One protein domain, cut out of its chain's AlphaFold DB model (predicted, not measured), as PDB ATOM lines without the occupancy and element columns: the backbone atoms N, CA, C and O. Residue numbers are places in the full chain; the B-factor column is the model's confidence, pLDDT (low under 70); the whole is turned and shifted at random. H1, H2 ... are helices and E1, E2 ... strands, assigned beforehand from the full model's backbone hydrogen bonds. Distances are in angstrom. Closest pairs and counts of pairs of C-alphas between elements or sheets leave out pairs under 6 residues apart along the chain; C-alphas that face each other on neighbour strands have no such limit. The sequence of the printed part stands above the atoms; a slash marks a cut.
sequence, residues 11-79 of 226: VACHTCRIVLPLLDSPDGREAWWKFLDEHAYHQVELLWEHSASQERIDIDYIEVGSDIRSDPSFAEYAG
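This is residues 11 to 79 of the 226 residues of an uncharacterized protein of Streptomyces sp. Ru72 (UniProt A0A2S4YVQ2). A small three-stranded sheet has the helix H1 slantwise over one of its faces, and a long loop, residues 48 to 73, leads from the edge strand E3 back past the other edge strand, E2, where residues 62 to 63 pair with it. The short helix H2 follows this loop and packs on H1, off the sheet. The printed part has 69 residues with three named strands and two named helices, in the order E1, E2, H1, E3, H2; the sheet runs E2, E1, E3, all antiparallel. The class is mixed, helices and strands, with under half of the residues, 29, in named elements. The whole is compact, with a radius of gyration of the C-alphas of 11.4 A and spans of 30 by 26 by 20 A.

In the sheet, E1 is residues 11 to 13, with C-alpha 11 at (244.411, 193.936, 102.469). E2 is residues 18 to 21, 10.3 A from first to last C-alpha, and E3 is residues 44 to 47, 9.6 A. H1, residues 26 to 38, is 18.4 A long, from C-alpha 26 at (234.217, 181.546, 96.106). H2, residues 74 to 78, is 5.9 A long and ends with C-alpha 78 at (230.770, 187.121, 103.918).

E1 is the inner strand. E1 and E2 form a hairpin, antiparallel at 172 degrees, with N 11 and O 20 at 2.9 A and N 20 and O 11 at 3.0 A, within hydrogen-bond range. E1 and E3 are antiparallel at 144 degrees, with N 12 and O 45 at 2.9 A, within hydrogen-bond range. Residues 18 to 19 of E2 also pair, parallel, with residues 62 to 63. H1 is on one face of the sheet, two layers, a helix layer and a strand layer, at a height over the sheet of 9.9 A. It lies over E2 and E1, slantwise to the strands, at 35 degrees to E2 on the local plane. The closest C-alphas of E2 and H1 are those of Leu 20 and Trp 32, 7.2 A apart. E2, H1 and E3 form a split strand-helix-strand unit, two strands running the same way with E1 between them, and its crossover is right-handed. H2 is not on the sheet and is apart from E1 and E2. It touches H1, the closest C-alphas being those of Ala 31 and Ala 78, 4.4 A apart. In H1 and H2 every O i to N i+4 pair is within hydrogen-bond range.

The two C-alphas farthest apart, those of Ala 52 and Gly 79, are 31.4 A apart. The printed part has no cut. The link from E3 to H2, 26 residues, is long; the other three links are tight. The mean pLDDT of the printed part is 77.6, and it is under 70 at residues 22 to 24, 41 to 43, 48 to 52 and 54.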
ATOM      1  N   VAL A  11     244.901 192.565 102.362       83.56
ATOM      2  CA  VAL A  11     244.411 193.936 102.469       83.56
ATOM      3  C   VAL A  11     244.163 194.265 103.925       83.56
ATOM      4  O   VAL A  11     243.528 193.494 104.640       83.56
ATOM      5  N   ALA A  12     244.632 195.429 104.361       86.75
ATOM      6  CA  ALA A  12     244.385 195.920 105.704       86.75
ATOM      7  C   ALA A  12     243.547 197.189 105.683       86.75
ATOM      8  O   ALA A  12     243.832 198.156 104.972       86.75
ATOM      9  N   CYS A  13     242.530 197.202 106.537       85.94
ATOM     10  CA  CYS A  13     241.847 198.412 106.942       85.94
ATOM     11  C   CYS A  13     242.353 198.815 108.331       85.94
ATOM     12  O   CYS A  13     241.914 198.270 109.344       85.94
ATOM     13  N   HIS A  14     243.242 199.807 108.400       81.81
ATOM     14  CA  HIS A  14     243.800 200.267 109.679       81.81
ATOM     15  C   HIS A  14     242.761 200.946 110.586       81.81
ATOM     16  O   HIS A  14     242.903 200.935 111.806       81.81
ATOM     17  N   THR A  15     241.693 201.503 110.007       79.19
ATOM     18  CA  THR A  15     240.585 202.108 110.763       79.19
ATOM     19  C   THR A  15     239.761 201.061 111.512       79.19
ATOM     20  O   THR A  15     239.428 201.270 112.675       79.19
ATOM     21  N   CYS A  16     239.446 199.934 110.866       82.06
ATOM     22  CA  CYS A  16     238.663 198.851 111.472       82.06
ATOM     23  C   CYS A  16     239.522 197.777 112.138       82.06
ATOM     24  O   CYS A  16     238.974 196.922 112.823       82.06
ATOM     25  N   ARG A  17     240.843 197.827 111.938       87.44
ATOM     26  CA  ARG A  17     241.789 196.787 112.351       87.44
ATOM     27  C   ARG A  17     241.383 195.410 111.809       87.44
ATOM     28  O   ARG A  17     241.382 194.431 112.540       87.44
ATOM     29  N   ILE A  18     241.008 195.356 110.532       86.56
ATOM     30  CA  ILE A  18     240.650 194.111 109.835       86.56
ATOM     31  C   ILE A  18     241.693 193.844 108.757       86.56
ATOM     32  O   ILE A  18     242.054 194.767 108.016       86.56
ATOM     33  N   VAL A  19     242.148 192.596 108.674       87.50
ATOM     34  CA  VAL A  19     242.967 192.077 107.576       87.50
ATOM     35  C   VAL A  19     242.188 190.986 106.850       87.50
ATOM     36  O   VAL A  19     241.475 190.201 107.476       87.50
ATOM     37  N   LEU A  20     242.294 190.962 105.525       85.06
ATOM     38  CA  LEU A  20     241.688 189.941 104.682       85.06
ATOM     39  C   LEU A  20     242.721 189.464 103.643       85.06
ATOM     40  O   LEU A  20     243.242 190.306 102.911       85.06
ATOM     41  N   PRO A  21     243.002 188.157 103.528       79.19
ATOM     42  CA  PRO A  21     243.888 187.632 102.490       79.19
ATOM     43  C   PRO A  21     243.207 187.577 101.111       79.19
ATOM     44  O   PRO A  21     242.017 187.262 100.990       79.19
ATOM     45  N   LEU A  22     243.963 187.847 100.037       64.88
ATOM     46  CA  LEU A  22     243.506 187.720  98.640       64.88
ATOM     47  C   LEU A  22     243.403 186.262  98.204       64.88
ATOM     48  O   LEU A  22     244.293 185.741  97.536       64.88
ATOM     49  N   LEU A  23     242.288 185.614  98.523       66.00
ATOM     50  CA  LEU A  23     242.014 184.247  98.090       66.00
ATOM     51  C   LEU A  23     241.083 184.189  96.879       66.00
ATOM     52  O   LEU A  23     240.047 184.848  96.830       66.00
ATOM     53  N   ASP A  24     241.408 183.308  95.930       62.88
ATOM     54  CA  ASP A  24     240.571 183.018  94.755       62.88
ATOM     55  C   ASP A  24     239.561 181.877  95.016       62.88
ATOM     56  O   ASP A  24     239.197 181.111  94.122       62.88
ATOM     57  N   SER A  25     239.111 181.734  96.269       71.88
ATOM     58  CA  SER A  25     237.994 180.855  96.628       71.88
ATOM     59  C   SER A  25     236.657 181.594  96.450       71.88
ATOM     60  O   SER A  25     236.629 182.823  96.522       71.88
ATOM     61  N   PRO A  26     235.529 180.898  96.205       71.69
ATOM     62  CA  PRO A  26     234.217 181.546  96.106       71.69
ATOM     63  C   PRO A  26     233.873 182.393  97.342       71.69
ATOM     64  O   PRO A  26     233.583 183.578  97.197       71.69
ATOM     65  N   ASP A  27     234.021 181.822  98.540       74.88
ATOM     66  CA  ASP A  27     233.747 182.511  99.809       74.88
ATOM     67  C   ASP A  27     234.748 183.649 100.064       74.88
ATOM     68  O   ASP A  27     234.370 184.730 100.513       74.88
ATOM     69  N   GLY A  28     236.026 183.446  99.715       75.31
ATOM     70  CA  GLY A  28     237.060 184.480  99.796       75.31
ATOM     71  C   GLY A  28     236.768 185.660  98.871       75.31
ATOM     72  O   GLY A  28     236.944 186.811  99.261       75.31
ATOM     73  N   ARG A  29     236.230 185.403  97.673       75.25
ATOM     74  CA  ARG A  29     235.826 186.442  96.720       75.25
ATOM     75  C   ARG A  29     234.630 187.251  97.219       75.25
ATOM     76  O   ARG A  29     234.610 188.467  97.028       75.25
ATOM     77  N   GLU A  30     233.639 186.613  97.833       77.62
ATOM     78  CA  GLU A  30     232.501 187.323  98.434       77.62
ATOM     79  C   GLU A  30     232.935 188.151  99.646       77.62
ATOM     80  O   GLU A  30     232.611 189.337  99.713       77.62
ATOM     81  N   ALA A  31     233.752 187.579 100.537       81.69
ATOM     82  CA  ALA A  31     234.378 188.296 101.647       81.69
ATOM     83  C   ALA A  31     235.195 189.503 101.157       81.69
ATOM     84  O   ALA A  31     235.091 190.589 101.720       81.69
ATOM     85  N   TRP A  32     235.941 189.348 100.059       80.62
ATOM     86  CA  TRP A  32     236.722 190.419  99.439       80.62
ATOM     87  C   TRP A  32     235.868 191.574  98.953       80.62
ATOM     88  O   TRP A  32     236.130 192.744  99.238       80.62
ATOM     89  N   TRP A  33     234.821 191.252  98.208       78.19
ATOM     90  CA  TRP A  33     233.926 192.264  97.687       78.19
ATOM     91  C   TRP A  33     233.132 192.949  98.798       78.19
ATOM     92  O   TRP A  33     232.953 194.167  98.726       78.19
ATOM     93  N   LYS A  34     232.735 192.205  99.836       81.25
ATOM     94  CA  LYS A  34     232.127 192.770 101.037       81.25
ATOM     95  C   LYS A  34     233.096 193.725 101.720       81.25
ATOM     96  O   LYS A  34     232.749 194.888 101.873       81.25
ATOM     97  N   PHE A  35     234.324 193.293 102.009       82.94
ATOM     98  CA  PHE A  35     235.377 194.112 102.616       82.94
ATOM     99  C   PHE A  35     235.590 195.427 101.854       82.94
ATOM    100  O   PHE A  35     235.600 196.507 102.446       82.94
ATOM    101  N   LEU A  36     235.704 195.372 100.523       78.19
ATOM    102  CA  LEU A  36     235.862 196.573  99.698       78.19
ATOM    103  C   LEU A  36     234.649 197.516  99.753       78.19
ATOM    104  O   LEU A  36     234.814 198.722  99.553       78.19
ATOM    105  N   ASP A  37     233.448 196.984  99.984       76.00
ATOM    106  CA  ASP A  37     232.227 197.768 100.167       76.00
ATOM    107  C   ASP A  37     232.157 198.375 101.580       76.00
ATOM    108  O   ASP A  37     231.965 199.586 101.703       76.00
ATOM    109  N   GLU A  38     232.413 197.588 102.637       75.19
ATOM    110  CA  GLU A  38     232.384 198.056 104.037       75.19
ATOM    111  C   GLU A  38     233.485 199.085 104.327       75.19
ATOM    112  O   GLU A  38     233.296 200.024 105.102       75.19
ATOM    113  N   HIS A  39     234.644 198.928 103.686       76.38
ATOM    114  CA  HIS A  39     235.825 199.766 103.898       76.38
ATOM    115  C   HIS A  39     236.090 200.724 102.740       76.38
ATOM    116  O   HIS A  39     237.165 201.315 102.652       76.38
ATOM    117  N   ALA A  40     235.089 200.956 101.885       71.75
ATOM    118  CA  ALA A  40     235.147 201.894 100.765       71.75
ATOM    119  C   ALA A  40     235.588 203.323 101.152       71.75
ATOM    120  O   ALA A  40     235.989 204.093 100.272       71.75
ATOM    121  N   TYR A  41     235.484 203.662 102.441       60.16
ATOM    122  CA  TYR A  41     235.763 204.968 103.040       60.16
ATOM    123  C   TYR A  41     236.995 204.997 103.943       60.16
ATOM    124  O   TYR A  41     237.291 206.033 104.534       60.16
ATOM    125  N   HIS A  42     237.683 203.870 104.097       67.88
ATOM    126  CA  HIS A  42     238.863 203.782 104.942       67.88
ATOM    127  C   HIS A  42     240.125 203.840 104.091       67.88
ATOM    128  O   HIS A  42     240.109 203.564 102.889       67.88
ATOM    129  N   GLN A  43     241.239 204.185 104.729       69.12
ATOM    130  CA  GLN A  43     242.539 203.930 104.134       69.12
ATOM    131  C   GLN A  43     242.754 202.418 104.135       69.12
ATOM    132  O   GLN A  43     242.988 201.803 105.177       69.12
ATOM    133  N   VAL A  44     242.575 201.841 102.953       79.25
ATOM    134  CA  VAL A  44     242.727 200.420 102.679       79.25
ATOM    135  C   VAL A  44     244.058 200.229 101.966       79.25
ATOM    136  O   VAL A  44     244.284 200.818 100.907       79.25
ATOM    137  N   GLU A  45     244.945 199.433 102.553       78.12
ATOM    138  CA  GLU A  45     246.287 199.192 102.026       78.12
ATOM    139  C   GLU A  45     246.417 197.754 101.543       78.12
ATOM    140  O   GLU A  45     246.051 196.822 102.253       78.12
ATOM    141  N   LEU A  46     246.950 197.583 100.331       77.38
ATOM    142  CA  LEU A  46     247.387 196.282  99.839       77.38
ATOM    143  C   LEU A  46     248.785 196.003 100.391       77.38
ATOM    144  O   LEU A  46     249.716 196.793 100.207       77.38
ATOM    145  N   LEU A  47     248.920 194.880 101.068       74.12
ATOM    146  CA  LEU A  47     250.119 194.428 101.735       74.12
ATOM    147  C   LEU A  47     250.776 193.344 100.892       74.12
ATOM    148  O   LEU A  47     250.145 192.401 100.425       74.12
ATOM    149  N   TRP A  48     252.069 193.524 100.677       68.19
ATOM    150  CA  TRP A  48     252.949 192.532 100.085       68.19
ATOM    151  C   TRP A  48     253.927 192.065 101.162       68.19
ATOM    152  O   TRP A  48     254.074 192.761 102.163       68.19
ATOM    153  N   GLU A  49     254.660 190.976 100.920       50.47
ATOM    154  CA  GLU A  49     255.607 190.321 101.852       50.47
ATOM    155  C   GLU A  49     256.674 191.251 102.491       50.47
ATOM    156  O   GLU A  49     257.428 190.832 103.368       50.47
ATOM    157  N   HIS A  50     256.759 192.519 102.069       61.62
ATOM    158  CA  HIS A  50     257.678 193.545 102.575       61.62
ATOM    159  C   HIS A  50     257.024 194.924 102.770       61.62
ATOM    160  O   HIS A  50     257.714 195.949 102.790       61.62
ATOM    161  N   SER A  51     255.696 194.998 102.856       62.91
ATOM    162  CA  SER A  51     255.017 196.271 103.091       62.91
ATOM    163  C   SER A  51     255.349 196.789 104.491       62.91
ATOM    164  O   SER A  51     255.148 196.089 105.476       62.91
ATOM    165  N   ALA A  52     255.782 198.050 104.609       61.88
ATOM    166  CA  ALA A  52     256.079 198.677 105.908       61.88
ATOM    167  C   ALA A  52     254.872 198.679 106.873       61.88
ATOM    168  O   ALA A  52     255.029 198.799 108.085       61.88
ATOM    169  N   SER A  53     253.658 198.552 106.335       73.38
ATOM    170  CA  SER A  53     252.420 198.433 107.105       73.38
ATOM    171  C   SER A  53     252.163 197.027 107.646       73.38
ATOM    172  O   SER A  53     251.408 196.893 108.602       73.38
ATOM    173  N   GLN A  54     252.828 195.999 107.113       68.56
ATOM    174  CA  GLN A  54     252.773 194.637 107.646       68.56
ATOM    175  C   GLN A  54     253.398 194.574 109.049       68.56
ATOM    176  O   GLN A  54     252.845 193.939 109.935       68.56
ATOM    177  N   GLU A  55     254.464 195.345 109.302       72.00
ATOM    178  CA  GLU A  55     255.062 195.506 110.642       72.00
ATOM    179  C   GLU A  55     254.139 196.227 111.646       72.00
ATOM    180  O   GLU A  55     254.398 196.211 112.848       72.00
ATOM    181  N   ARG A  56     253.082 196.902 111.167       73.69
ATOM    182  CA  ARG A  56     252.105 197.633 111.996       73.69
ATOM    183  C   ARG A  56     250.857 196.812 112.317       73.69
ATOM    184  O   ARG A  56     250.026 197.276 113.103       73.69
ATOM    185  N   ILE A  57     250.690 195.655 111.678       73.75
ATOM    186  CA  ILE A  57     249.644 194.698 112.024       73.75
ATOM    187  C   ILE A  57     250.139 193.913 113.232       73.75
ATOM    188  O   ILE A  57     251.232 193.358 113.223       73.75
ATOM    189  N   ASP A  58     249.331 193.913 114.283       73.88
ATOM    190  CA  ASP A  58     249.630 193.269 115.561       73.88
ATOM    191  C   ASP A  58     248.390 192.493 116.032       73.88
ATOM    192  O   ASP A  58     247.335 192.576 115.399       73.88
ATOM    193  N   ILE A  59     248.495 191.797 117.165       72.88
ATOM    194  CA  ILE A  59     247.518 190.856 117.749       72.88
ATOM    195  C   ILE A  59     246.072 191.358 117.899       72.88
ATOM    196  O   ILE A  59     245.172 190.572 118.171       72.88
ATOM    197  N   ASP A  60     245.849 192.662 117.788       81.19
ATOM    198  CA  ASP A  60     244.530 193.278 117.910       81.19
ATOM    199  C   ASP A  60     243.790 193.401 116.561       81.19
ATOM    200  O   ASP A  60     242.668 193.916 116.526       81.19
ATOM    201  N   TYR A  61     244.437 193.063 115.442       85.06
ATOM    202  CA  TYR A  61     243.751 192.982 114.157       85.06
ATOM    203  C   TYR A  61     242.957 191.684 114.084       85.06
ATOM    204  O   TYR A  61     243.429 190.634 114.505       85.06
ATOM    205  N   ILE A  62     241.755 191.774 113.528       86.62
ATOM    206  CA  ILE A  62     240.918 190.616 113.231       86.62
ATOM    207  C   ILE A  62     241.285 190.147 111.825       86.62
ATOM    208  O   ILE A  62     241.128 190.908 110.864       86.62
ATOM    209  N   GLU A  63     241.767 188.914 111.703       87.31
ATOM    210  CA  GLU A  63     242.146 188.324 110.422       87.31
ATOM    211  C   GLU A  63     241.025 187.417 109.910       87.31
ATOM    212  O   GLU A  63     240.733 186.361 110.469       87.31
ATOM    213  N   VAL A  64     240.363 187.829 108.831       85.69
ATOM    214  CA  VAL A  64     239.274 187.042 108.252       85.69
ATOM    215  C   VAL A  64     239.840 185.783 107.595       85.69
ATOM    216  O   VAL A  64     240.633 185.866 106.659       85.69
ATOM    217  N   GLY A  65     239.364 184.619 108.036       82.75
ATOM    218  CA  GLY A  65     239.790 183.320 107.520       82.75
ATOM    219  C   GLY A  65     241.067 182.757 108.138       82.75
ATOM    220  O   GLY A  65     241.602 181.794 107.586       82.75
ATOM    221  N   SER A  66     241.518 183.314 109.266       83.12
ATOM    222  CA  SER A  66     242.603 182.740 110.063       83.12
ATOM    223  C   SER A  66     242.177 181.436 110.760       83.12
ATOM    224  O   SER A  66     241.002 181.055 110.793       83.12
ATOM    225  N   ASP A  67     243.144 180.718 111.334       80.62
ATOM    226  CA  ASP A  67     242.898 179.538 112.170       80.62
ATOM    227  C   ASP A  67     242.526 179.897 113.628       80.62
ATOM    228  O   ASP A  67     242.242 179.013 114.452       80.62
ATOM    229  N   ILE A  68     242.480 181.193 113.957       82.94
ATOM    230  CA  ILE A  68     242.133 181.701 115.280       82.94
ATOM    231  C   ILE A  68     240.618 181.614 115.474       82.94
ATOM    232  O   ILE A  68     239.828 182.272 114.814       82.94
ATOM    233  N   ARG A  69     240.186 180.848 116.481       78.88
ATOM    234  CA  ARG A  69     238.758 180.572 116.741       78.88
ATOM    235  C   ARG A  69     237.886 181.816 116.997       78.88
ATOM    236  O   ARG A  69     236.667 181.710 116.919       78.88
ATOM    237  N   SER A  70     238.461 182.934 117.443       83.56
ATOM    238  CA  SER A  70     237.711 184.182 117.667       83.56
ATOM    239  C   SER A  70     237.495 184.993 116.398       83.56
ATOM    240  O   SER A  70     236.635 185.875 116.403       83.56
ATOM    241  N   ASP A  71     238.264 184.710 115.355       87.75
ATOM    242  CA  ASP A  71     238.217 185.450 114.112       87.75
ATOM    243  C   ASP A  71     237.176 184.818 113.184       87.75
ATOM    244  O   ASP A  71     236.956 183.602 113.219       87.75
ATOM    245  N   PRO A  72     236.479 185.626 112.374       88.00
ATOM    246  CA  PRO A  72     235.484 185.102 111.461       88.00
ATOM    247  C   PRO A  72     236.168 184.356 110.312       88.00
ATOM    248  O   PRO A  72     237.092 184.868 109.679       88.00
ATOM    249  N   SER A  73     235.659 183.179 109.966       88.69
ATOM    250  CA  SER A  73     235.972 182.535 108.686       88.69
ATOM    251  C   SER A  73     235.492 183.385 107.497       88.69
ATOM    252  O   SER A  73     234.648 184.268 107.658       88.69
ATOM    253  N   PHE A  74     235.949 183.093 106.270       86.06
ATOM    254  CA  PHE A  74     235.438 183.782 105.070       86.06
ATOM    255  C   PHE A  74     233.921 183.682 104.931       86.06
ATOM    256  O   PHE A  74     233.282 184.673 104.605       86.06
ATOM    257  N   ALA A  75     233.340 182.514 105.215       85.69
ATOM    258  CA  ALA A  75     231.897 182.306 105.132       85.69
ATOM    259  C   ALA A  75     231.135 183.092 106.213       85.69
ATOM    260  O   ALA A  75     230.083 183.662 105.932       85.69
ATOM    261  N   GLU A  76     231.669 183.167 107.436       87.06
ATOM    262  CA  GLU A  76     231.080 183.974 108.514       87.06
ATOM    263  C   GLU A  76     231.201 185.472 108.231       87.06
ATOM    264  O   GLU A  76     230.251 186.223 108.458       87.06
ATOM    265  N   TYR A  77     232.347 185.904 107.702       85.94
ATOM    266  CA  TYR A  77     232.561 187.292 107.329       85.94
ATOM    267  C   TYR A  77     231.701 187.686 106.131       85.94
ATOM    268  O   TYR A  77     231.046 188.721 106.191       85.94
ATOM    269  N   ALA A  78     231.633 186.875 105.071       81.12
ATOM    270  CA  ALA A  78     230.770 187.121 103.918       81.12
ATOM    271  C   ALA A  78     229.287 187.125 104.334       81.12
ATOM    272  O   ALA A  78     228.580 188.108 104.096       81.12
ATOM    273  N   GLY A  79     228.833 186.094 105.052       81.81
ATOM    274  CA  GLY A  79     227.425 185.910 105.406       81.81
ATOM    275  C   GLY A  79     226.526 185.796 104.166       81.81
ATOM    276  O   GLY A  79     226.966 185.378 103.103       81.81
TER     277      GLY A  79